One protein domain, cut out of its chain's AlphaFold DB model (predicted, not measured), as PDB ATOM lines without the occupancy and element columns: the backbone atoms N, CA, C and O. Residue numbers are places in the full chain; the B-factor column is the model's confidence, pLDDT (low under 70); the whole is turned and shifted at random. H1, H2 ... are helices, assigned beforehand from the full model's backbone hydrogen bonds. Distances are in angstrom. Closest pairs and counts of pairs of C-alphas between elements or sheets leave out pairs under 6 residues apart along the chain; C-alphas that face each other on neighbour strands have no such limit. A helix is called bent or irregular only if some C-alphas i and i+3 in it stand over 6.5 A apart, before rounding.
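What this domain is: This is residues 158 to 217 and 250 to 264 of the 270 residues of the protein "Helicase ATP-binding domain-containing protein" of Epicoccum nigrum (UniProt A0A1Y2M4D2). Two helices, H1 and H2, lie side by side as a long helical hairpin, and a shorter third helix, H3, sits beyond the end of the pair where H1 begins and H2 ends. The first stretch, residues 158 to 164, runs across that end of the hairpin, and the loop at the other end sticks out with residues 183 to 189, of which 183 belongs to H1. The printed part has 75 residues with three named helices, H1, H2 and H3 in that order along the chain, and no named strand, and its class is all helix. It is loose, with a radius of gyration of the C-alphas of 14.8 A, and elongated, spanning 48 by 30 by 19 A.

How they stand to each other: After residues 158 to 164, which hold no named element, comes H1, residues 165 to 183. H1 has a kink of 28 degrees near residue 174. It is neither bent nor irregular, but only just: C-alphas 174 and 177 are 6.3 A apart. A short link of 9 residues leads to H2, residues 193 to 206. H1 and H2 touch, with 7 pairs of C-alphas within 8 A, and their closest C-alphas, those of Tyr 171 and Ile 203, are 6.6 A apart. They run opposite ways at a shallow tilt of 6 degrees, a helical hairpin with centres 10.8 A apart. Beyond the cut lies H3, residues 253 to 263. H2 and H3 are near each other, with 6 pairs of C-alphas within 10 A and the closest pair 8.3 A apart. H1 and H3 are apart. In H2 and H3 every O i to N i+4 pair is within hydrogen-bond range, and in H1 13 of 15 are.

Where its parts are: H1 begins at C-alpha 165, at (223.207, 193.676, 161.486), and its first and last C-alphas are 26.4 A apart. H2 begins at C-alpha 193, at (217.393, 216.264, 149.792), and measures 20.0 A from first to last C-alpha. H3 measures 15.2 A in the same way and ends at C-alpha 263, at (245.502, 192.516, 152.782).

The domain as a whole: The two C-alphas farthest apart, those of Gly 187 and Ala 264, are 47.5 A from each other. Residues 218 to 249 are not printed, and C-alphas 217 and 250 stand 17.7 A apart across the cut. The link from H2 to H3 runs across this cut, and the one link between helices that is printed whole, H1 to H2, is short. The mean pLDDT of the printed part is 71.6, and it is under 70 at residues 185 to 191, 208 to 217, 250 to 261 and 263 to 264.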
ATOM      1  N   VAL A 158     236.192 197.145 142.449       86.69
ATOM      2  CA  VAL A 158     235.065 197.558 143.296       86.69
ATOM      3  C   VAL A 158     234.879 196.537 144.414       86.69
ATOM      4  O   VAL A 158     234.425 195.421 144.166       86.69
ATOM      5  N   LEU A 159     235.198 196.932 145.645       85.69
ATOM      6  CA  LEU A 159     234.953 196.133 146.845       85.69
ATOM      7  C   LEU A 159     233.606 196.529 147.458       85.69
ATOM      8  O   LEU A 159     233.386 197.689 147.806       85.69
ATOM      9  N   ARG A 160     232.684 195.567 147.561       83.81
ATOM     10  CA  ARG A 160     231.386 195.758 148.219       83.81
ATOM     11  C   ARG A 160     231.498 195.297 149.665       83.81
ATOM     12  O   ARG A 160     231.793 194.131 149.912       83.81
ATOM     13  N   ILE A 161     231.241 196.208 150.596       84.06
ATOM     14  CA  ILE A 161     231.287 195.938 152.033       84.06
ATOM     15  C   ILE A 161     229.840 195.870 152.534       84.06
ATOM     16  O   ILE A 161     229.147 196.889 152.446       84.06
ATOM     17  N   PRO A 162     229.352 194.702 152.990       81.62
ATOM     18  CA  PRO A 162     228.031 194.611 153.599       81.62
ATOM     19  C   PRO A 162     228.010 195.363 154.935       81.62
ATOM     20  O   PRO A 162     229.045 195.529 155.579       81.62
ATOM     21  N   PHE A 163     226.831 195.834 155.332       81.75
ATOM     22  CA  PHE A 163     226.611 196.318 156.692       81.75
ATOM     23  C   PHE A 163     226.562 195.137 157.665       81.75
ATOM     24  O   PHE A 163     226.091 194.056 157.304       81.75
ATOM     25  N   ASP A 164     226.999 195.364 158.900       82.62
ATOM     26  CA  ASP A 164     226.674 194.460 160.005       82.62
ATOM     27  C   ASP A 164     225.203 194.630 160.408       82.62
ATOM     28  O   ASP A 164     224.603 195.668 160.140       82.62
ATOM     29  N   ALA A 165     224.625 193.650 161.108       82.69
ATOM     30  CA  ALA A 165     223.207 193.676 161.486       82.69
ATOM     31  C   ALA A 165     222.797 194.960 162.241       82.69
ATOM     32  O   ALA A 165     221.739 195.526 161.974       82.69
ATOM     33  N   GLU A 166     223.646 195.452 163.149       80.06
ATOM     34  CA  GLU A 166     223.398 196.696 163.892       80.06
ATOM     35  C   GLU A 166     223.482 197.943 162.994       80.06
ATOM     36  O   GLU A 166     222.671 198.862 163.122       80.06
ATOM     37  N   GLU A 167     224.441 197.981 162.064       79.94
ATOM     38  CA  GLU A 167     224.596 199.087 161.112       79.94
ATOM     39  C   GLU A 167     223.465 199.108 160.082       79.94
ATOM     40  O   GLU A 167     223.016 200.179 159.680       79.94
ATOM     41  N   GLU A 168     223.011 197.931 159.654       85.44
ATOM     42  CA  GLU A 168     221.929 197.772 158.696       85.44
ATOM     43  C   GLU A 168     220.602 198.253 159.284       85.44
ATOM     44  O   GLU A 168     219.886 199.009 158.627       85.44
ATOM     45  N   GLU A 169     220.298 197.883 160.529       85.38
ATOM     46  CA  GLU A 169     219.109 198.377 161.226       85.38
ATOM     47  C   GLU A 169     219.171 199.899 161.400       85.38
ATOM     48  O   GLU A 169     218.229 200.610 161.049       85.38
ATOM     49  N   TYR A 170     220.316 200.425 161.844       82.88
ATOM     50  CA  TYR A 170     220.507 201.866 161.995       82.88
ATOM     51  C   TYR A 170     220.356 202.622 160.664       82.88
ATOM     52  O   TYR A 170     219.703 203.669 160.606       82.88
ATOM     53  N   TYR A 171     220.912 202.079 159.577       86.38
ATOM     54  CA  TYR A 171     220.764 202.638 158.237       86.38
ATOM     55  C   TYR A 171     219.299 202.621 157.783       86.38
ATOM     56  O   TYR A 171     218.805 203.651 157.326       86.38
ATOM     57  N   ARG A 172     218.573 201.508 157.970       87.00
ATOM     58  CA  ARG A 172     217.143 201.411 157.630       87.00
ATOM     59  C   ARG A 172     216.302 202.404 158.430       87.00
ATOM     60  O   ARG A 172     215.466 203.085 157.840       87.00
ATOM     61  N   CYS A 173     216.544 202.555 159.734       84.88
ATOM     62  CA  CYS A 173     215.857 203.556 160.555       84.88
ATOM     63  C   CYS A 173     216.068 204.986 160.034       84.88
ATOM     64  O   CYS A 173     215.147 205.798 160.092       84.88
ATOM     65  N   ALA A 174     217.259 205.304 159.521       83.56
ATOM     66  CA  ALA A 174     217.551 206.609 158.930       83.56
ATOM     67  C   ALA A 174     217.014 206.761 157.495       83.56
ATOM     68  O   ALA A 174     216.709 207.874 157.074       83.56
ATOM     69  N   GLU A 175     216.900 205.666 156.742       87.00
ATOM     70  CA  GLU A 175     216.440 205.640 155.351       87.00
ATOM     71  C   GLU A 175     214.916 205.775 155.232       87.00
ATOM     72  O   GLU A 175     214.438 206.535 154.390       87.00
ATOM     73  N   GLN A 176     214.147 205.107 156.099       83.75
ATOM     74  CA  GLN A 176     212.677 205.111 156.040       83.75
ATOM     75  C   GLN A 176     212.061 206.527 156.050       83.75
ATOM     76  O   GLN A 176     211.243 206.814 155.173       83.75
ATOM     77  N   PRO A 177     212.476 207.463 156.931       80.81
ATOM     78  CA  PRO A 177     211.972 208.837 156.906       80.81
ATOM     79  C   PRO A 177     212.328 209.591 155.619       80.81
ATOM     80  O   PRO A 177     211.580 210.469 155.192       80.81
ATOM     81  N   VAL A 178     213.470 209.273 154.997       81.62
ATOM     82  CA  VAL A 178     213.911 209.904 153.745       81.62
ATOM     83  C   VAL A 178     213.053 209.425 152.582       81.62
ATOM     84  O   VAL A 178     212.632 210.253 151.780       81.62
ATOM     85  N   ILE A 179     212.753 208.125 152.517       82.81
ATOM     86  CA  ILE A 179     211.857 207.551 151.502       82.81
ATOM     87  C   ILE A 179     210.448 208.130 151.650       82.81
ATOM     88  O   ILE A 179     209.903 208.631 150.673       82.81
ATOM     89  N   GLN A 180     209.901 208.165 152.868       80.94
ATOM     90  CA  GLN A 180     208.586 208.769 153.126       80.94
ATOM     91  C   GLN A 180     208.549 210.241 152.704       80.94
ATOM     92  O   GLN A 180     207.647 210.665 151.987       80.94
ATOM     93  N   SER A 181     209.587 211.006 153.055       77.12
ATOM     94  CA  SER A 181     209.705 212.408 152.638       77.12
ATOM     95  C   SER A 181     209.836 212.570 151.117       77.12
ATOM     96  O   SER A 181     209.488 213.619 150.592       77.12
ATOM     97  N   LEU A 182     210.371 211.585 150.392       76.69
ATOM     98  CA  LEU A 182     210.455 211.620 148.928       76.69
ATOM     99  C   LEU A 182     209.100 211.296 148.286       76.69
ATOM    100  O   LEU A 182     208.693 211.994 147.356       76.69
ATOM    101  N   ASP A 183     208.397 210.291 148.811       76.88
ATOM    102  CA  ASP A 183     207.080 209.865 148.329       76.88
ATOM    103  C   ASP A 183     205.988 210.918 148.595       76.88
ATOM    104  O   ASP A 183     205.073 211.099 147.795       76.88
ATOM    105  N   GLU A 184     206.093 211.686 149.678       74.31
ATOM    106  CA  GLU A 184     205.149 212.772 149.974       74.31
ATOM    107  C   GLU A 184     205.324 214.000 149.059       74.31
ATOM    108  O   GLU A 184     204.408 214.809 148.912       74.31
ATOM    109  N   PHE A 185     206.482 214.146 148.409       69.50
ATOM    110  CA  PHE A 185     206.868 215.349 147.661       69.50
ATOM    111  C   PHE A 185     206.883 215.172 146.131       69.50
ATOM    112  O   PHE A 185     207.467 216.003 145.423       69.50
ATOM    113  N   PHE A 186     206.233 214.130 145.593       53.44
ATOM    114  CA  PHE A 186     206.147 213.873 144.147       53.44
ATOM    115  C   PHE A 186     205.643 215.105 143.362       53.44
ATOM    116  O   PHE A 186     204.447 215.373 143.270       53.44
ATOM    117  N   GLY A 187     206.585 215.850 142.767       57.09
ATOM    118  CA  GLY A 187     206.327 216.997 141.885       57.09
ATOM    119  C   GLY A 187     207.148 218.264 142.163       57.09
ATOM    120  O   GLY A 187     207.112 219.182 141.346       57.09
ATOM    121  N   GLY A 188     207.901 218.335 143.269       60.72
ATOM    122  CA  GLY A 188     208.694 219.516 143.643       60.72
ATOM    123  C   GLY A 188     210.182 219.245 143.888       60.72
ATOM    124  O   GLY A 188     210.617 218.111 144.063       60.72
ATOM    125  N   SER A 189     210.987 220.312 143.933       59.56
ATOM    126  CA  SER A 189     212.365 220.243 144.437       59.56
ATOM    127  C   SER A 189     212.329 220.014 145.947       59.56
ATOM    128  O   SER A 189     211.919 220.919 146.671       59.56
ATOM    129  N   LEU A 190     212.791 218.854 146.426       58.50
ATOM    130  CA  LEU A 190     212.896 218.575 147.861       58.50
ATOM    131  C   LEU A 190     213.800 219.625 148.536       58.50
ATOM    132  O   LEU A 190     214.998 219.690 148.223       58.50
ATOM    133  N   PRO A 191     213.294 220.422 149.490       61.81
ATOM    134  CA  PRO A 191     214.167 221.170 150.377       61.81
ATOM    135  C   PRO A 191     215.035 220.154 151.124       61.81
ATOM    136  O   PRO A 191     214.532 219.181 151.678       61.81
ATOM    137  N   ASN A 192     216.352 220.348 151.128       71.56
ATOM    138  CA  ASN A 192     217.291 219.542 151.914       71.56
ATOM    139  C   ASN A 192     217.484 218.063 151.495       71.56
ATOM    140  O   ASN A 192     218.122 217.327 152.247       71.56
ATOM    141  N   ALA A 193     217.074 217.622 150.294       75.88
ATOM    142  CA  ALA A 193     217.393 216.264 149.792       75.88
ATOM    143  C   ALA A 193     218.890 215.927 149.902       75.88
ATOM    144  O   ALA A 193     219.271 214.857 150.371       75.88
ATOM    145  N   ILE A 194     219.752 216.878 149.531       78.88
ATOM    146  CA  ILE A 194     221.209 216.716 149.622       78.88
ATOM    147  C   ILE A 194     221.652 216.499 151.075       78.88
ATOM    148  O   ILE A 194     222.551 215.701 151.323       78.88
ATOM    149  N   GLN A 195     221.020 217.168 152.045       79.31
ATOM    150  CA  GLN A 195     221.344 216.985 153.460       79.31
ATOM    151  C   GLN A 195     220.959 215.581 153.936       79.31
ATOM    152  O   GLN A 195     221.755 214.942 154.618       79.31
ATOM    153  N   GLN A 196     219.791 215.072 153.534       80.25
ATOM    154  CA  GLN A 196     219.355 213.718 153.889       80.25
ATOM    155  C   GLN A 196     220.240 212.643 153.244       80.25
ATOM    156  O   GLN A 196     220.703 211.734 153.928       80.25
ATOM    157  N   ILE A 197     220.592 212.801 151.963       83.44
ATOM    158  CA  ILE A 197     221.552 211.917 151.281       83.44
ATOM    159  C   ILE A 197     222.914 211.956 151.986       83.44
ATOM    160  O   ILE A 197     223.545 210.920 152.176       83.44
ATOM    161  N   ASN A 198     223.378 213.135 152.406       82.44
ATOM    162  CA  ASN A 198     224.641 213.254 153.129       82.44
ATOM    163  C   ASN A 198     224.609 212.559 154.495       82.44
ATOM    164  O   ASN A 198     225.634 212.007 154.889       82.44
ATOM    165  N   LYS A 199     223.461 212.517 155.188       80.62
ATOM    166  CA  LYS A 199     223.310 211.718 156.415       80.62
ATOM    167  C   LYS A 199     223.470 210.230 156.128       80.62
ATOM    168  O   LYS A 199     224.292 209.590 156.772       80.62
ATOM    169  N   LEU A 200     222.778 209.699 155.118       85.12
ATOM    170  CA  LEU A 200     222.922 208.291 154.724       85.12
ATOM    171  C   LEU A 200     224.367 207.965 154.323       85.12
ATOM    172  O   LEU A 200     224.925 206.963 154.759       85.12
ATOM    173  N   ARG A 201     225.031 208.861 153.579       84.81
ATOM    174  CA  ARG A 201     226.457 208.725 153.234       84.81
ATOM    175  C   ARG A 201     227.363 208.721 154.462       84.81
ATOM    176  O   ARG A 201     228.349 207.991 154.475       84.81
ATOM    177  N   LEU A 202     227.051 209.523 155.479       82.00
ATOM    178  CA  LEU A 202     227.805 209.543 156.728       82.00
ATOM    179  C   LEU A 202     227.697 208.195 157.450       82.00
ATOM    180  O   LEU A 202     228.722 207.666 157.867       82.00
ATOM    181  N   ILE A 203     226.497 207.610 157.506       80.44
ATOM    182  CA  ILE A 203     226.258 206.271 158.071       80.44
ATOM    183  C   ILE A 203     227.001 205.203 157.257       80.44
ATOM    184  O   ILE A 203     227.664 204.331 157.817       80.44
ATOM    185  N   CYS A 204     226.987 205.296 155.924       83.19
ATOM    186  CA  CYS A 204     227.769 204.400 155.072       83.19
ATOM    187  C   CYS A 204     229.275 204.465 155.368       83.19
ATOM    188  O   CYS A 204     229.935 203.426 155.317       83.19
ATOM    189  N   ASN A 205     229.803 205.652 155.682       81.25
ATOM    190  CA  ASN A 205     231.232 205.878 155.906       81.25
ATOM    191  C   ASN A 205     231.691 205.563 157.338       81.25
ATOM    192  O   ASN A 205     232.792 205.051 157.517       81.25
ATOM    193  N   LEU A 206     230.890 205.914 158.345       77.44
ATOM    194  CA  LEU A 206     231.268 205.856 159.763       77.44
ATOM    195  C   LEU A 206     230.580 204.721 160.535       77.44
ATOM    196  O   LEU A 206     230.974 204.433 161.666       77.44
ATOM    197  N   GLY A 207     229.568 204.080 159.949       75.38
ATOM    198  CA  GLY A 207     228.790 203.050 160.627       75.38
ATOM    199  C   GLY A 207     228.025 203.627 161.815       75.38
ATOM    200  O   GLY A 207     227.301 204.613 161.680       75.38
ATOM    201  N   LEU A 208     228.240 203.034 162.990       69.12
ATOM    202  CA  LEU A 208     227.651 203.465 164.266       69.12
ATOM    203  C   LEU A 208     228.413 204.618 164.947       69.12
ATOM    204  O   LEU A 208     228.009 205.085 166.014       69.12
ATOM    205  N   TYR A 209     229.535 205.075 164.382       64.38
ATOM    206  CA  TYR A 209     230.318 206.149 164.984       64.38
ATOM    207  C   TYR A 209     229.658 207.515 164.746       64.38
ATOM    208  O   TYR A 209     229.668 208.046 163.634       64.38
ATOM    209  N   VAL A 210     229.122 208.115 165.813       57.41
ATOM    210  CA  VAL A 210     228.554 209.471 165.806       57.41
ATOM    211  C   VAL A 210     229.553 210.443 166.449       57.41
ATOM    212  O   VAL A 210     229.768 210.378 167.664       57.41
ATOM    213  N   PRO A 211     230.168 211.374 165.692       47.22
ATOM    214  CA  PRO A 211     231.022 212.403 166.275       47.22
ATOM    215  C   PRO A 211     230.209 213.291 167.226       47.22
ATOM    216  O   PRO A 211     229.149 213.811 166.850       47.22
ATOM    217  N   ARG A 212     230.713 213.491 168.451       39.44
ATOM    218  CA  ARG A 212     230.116 214.415 169.430       39.44
ATOM    219  C   ARG A 212     229.990 215.813 168.816       39.44
ATOM    220  O   ARG A 212     230.976 216.365 168.339       39.44
ATOM    221  N   GLY A 213     228.782 216.378 168.856       45.06
ATOM    222  CA  GLY A 213     228.490 217.727 168.356       45.06
ATOM    223  C   GLY A 213     227.926 217.792 166.934       45.06
ATOM    224  O   GLY A 213     227.671 218.887 166.442       45.06
ATOM    225  N   SER A 214     227.698 216.655 166.271       42.00
ATOM    226  CA  SER A 214     226.906 216.626 165.037       42.00
ATOM    227  C   SER A 214     225.412 216.781 165.359       42.00
ATOM    228  O   SER A 214     224.921 216.217 166.332       42.00
ATOM    229  N   GLU A 215     224.661 217.525 164.543       39.69
ATOM    230  CA  GLU A 215     223.208 217.741 164.718       39.69
ATOM    231  C   GLU A 215     222.387 216.431 164.769       39.69
ATOM    232  O   GLU A 215     221.244 216.432 165.227       39.69
ATOM    233  N   LEU A 216     222.975 215.287 164.389       42.53
ATOM    234  CA  LEU A 216     222.394 213.962 164.624       42.53
ATOM    235  C   LEU A 216     222.201 213.641 166.112       42.53
ATOM    236  O   LEU A 216     221.292 212.887 166.438       42.53
ATOM    237  N   SER A 217     222.993 214.226 167.018       39.62
ATOM    238  CA  SER A 217     222.800 214.062 168.466       39.62
ATOM    239  C   SER A 217     221.492 214.692 168.957       39.62
ATOM    240  O   SER A 217     220.961 214.270 169.978       39.62
ATOM    241  N   LYS A 250     236.838 201.343 168.494       46.88
ATOM    242  CA  LYS A 250     236.232 202.497 167.817       46.88
ATOM    243  C   LYS A 250     236.375 202.500 166.297       46.88
ATOM    244  O   LYS A 250     235.782 203.351 165.641       46.88
ATOM    245  N   ILE A 251     237.162 201.592 165.726       51.78
ATOM    246  CA  ILE A 251     237.280 201.465 164.273       51.78
ATOM    247  C   ILE A 251     236.086 200.644 163.787       51.78
ATOM    248  O   ILE A 251     235.986 199.468 164.140       51.78
ATOM    249  N   SER A 252     235.191 201.276 163.010       58.59
ATOM    250  CA  SER A 252     234.028 200.618 162.392       58.59
ATOM    251  C   SER A 252     234.468 199.295 161.767       58.59
ATOM    252  O   SER A 252     235.507 199.220 161.100       58.59
ATOM    253  N   SER A 253     233.684 198.247 162.003       62.25
ATOM    254  CA  SER A 253     233.876 196.905 161.450       62.25
ATOM    255  C   SER A 253     234.144 196.923 159.944       62.25
ATOM    256  O   SER A 253     234.941 196.124 159.456       62.25
ATOM    257  N   LYS A 254     233.615 197.918 159.222       63.59
ATOM    258  CA  LYS A 254     233.908 198.186 157.808       63.59
ATOM    259  C   LYS A 254     235.361 198.497 157.499       63.59
ATOM    260  O   LYS A 254     235.872 198.021 156.493       63.59
ATOM    261  N   VAL A 255     236.032 199.301 158.320       63.31
ATOM    262  CA  VAL A 255     237.450 199.631 158.114       63.31
ATOM    263  C   VAL A 255     238.294 198.377 158.322       63.31
ATOM    264  O   VAL A 255     239.217 198.139 157.551       63.31
ATOM    265  N   ARG A 256     237.923 197.516 159.277       64.69
ATOM    266  CA  ARG A 256     238.577 196.213 159.476       64.69
ATOM    267  C   ARG A 256     238.314 195.258 158.311       64.69
ATOM    268  O   ARG A 256     239.258 194.675 157.793       64.69
ATOM    269  N   ALA A 257     237.066 195.156 157.850       66.25
ATOM    270  CA  ALA A 257     236.692 194.342 156.693       66.25
ATOM    271  C   ALA A 257     237.388 194.820 155.405       66.25
ATOM    272  O   ALA A 257     237.857 194.004 154.616       66.25
ATOM    273  N   LEU A 258     237.517 196.137 155.219       68.44
ATOM    274  CA  LEU A 258     238.240 196.738 154.102       68.44
ATOM    275  C   LEU A 258     239.744 196.454 154.189       68.44
ATOM    276  O   LEU A 258     240.326 196.027 153.199       68.44
ATOM    277  N   ILE A 259     240.370 196.643 155.356       67.81
ATOM    278  CA  ILE A 259     241.789 196.316 155.571       67.81
ATOM    279  C   ILE A 259     242.034 194.830 155.300       67.81
ATOM    280  O   ILE A 259     242.966 194.497 154.575       67.81
ATOM    281  N   GLN A 260     241.166 193.946 155.791       68.38
ATOM    282  CA  GLN A 260     241.279 192.506 155.576       68.38
ATOM    283  C   GLN A 260     241.115 192.129 154.094       68.38
ATOM    284  O   GLN A 260     241.859 191.289 153.595       68.38
ATOM    285  N   GLN A 261     240.200 192.772 153.359       68.25
ATOM    286  CA  GLN A 261     240.046 192.567 151.913       68.25
ATOM    287  C   GLN A 261     241.223 193.126 151.101       68.25
ATOM    288  O   GLN A 261     241.603 192.523 150.099       68.25
ATOM    289  N   ILE A 262     241.819 194.245 151.528       70.44
ATOM    290  CA  ILE A 262     243.025 194.815 150.908       70.44
ATOM    291  C   ILE A 262     244.242 193.918 151.171       70.44
ATOM    292  O   ILE A 262     245.010 193.654 150.253       70.44
ATOM    293  N   GLN A 263     244.406 193.415 152.397       67.69
ATOM    294  CA  GLN A 263     245.502 192.516 152.782       67.69
ATOM    295  C   GLN A 263     245.373 191.120 152.159       67.69
ATOM    296  O   GLN A 263     246.380 190.481 151.873       67.69
ATOM    297  N   ALA A 264     244.145 190.649 151.921       64.56
ATOM    298  CA  ALA A 264     243.878 189.406 151.199       64.56
ATOM    299  C   ALA A 264     244.067 189.536 149.676       64.56
ATOM    300  O   ALA A 264     243.975 188.533 148.966       64.56
TER     301      ALA A 264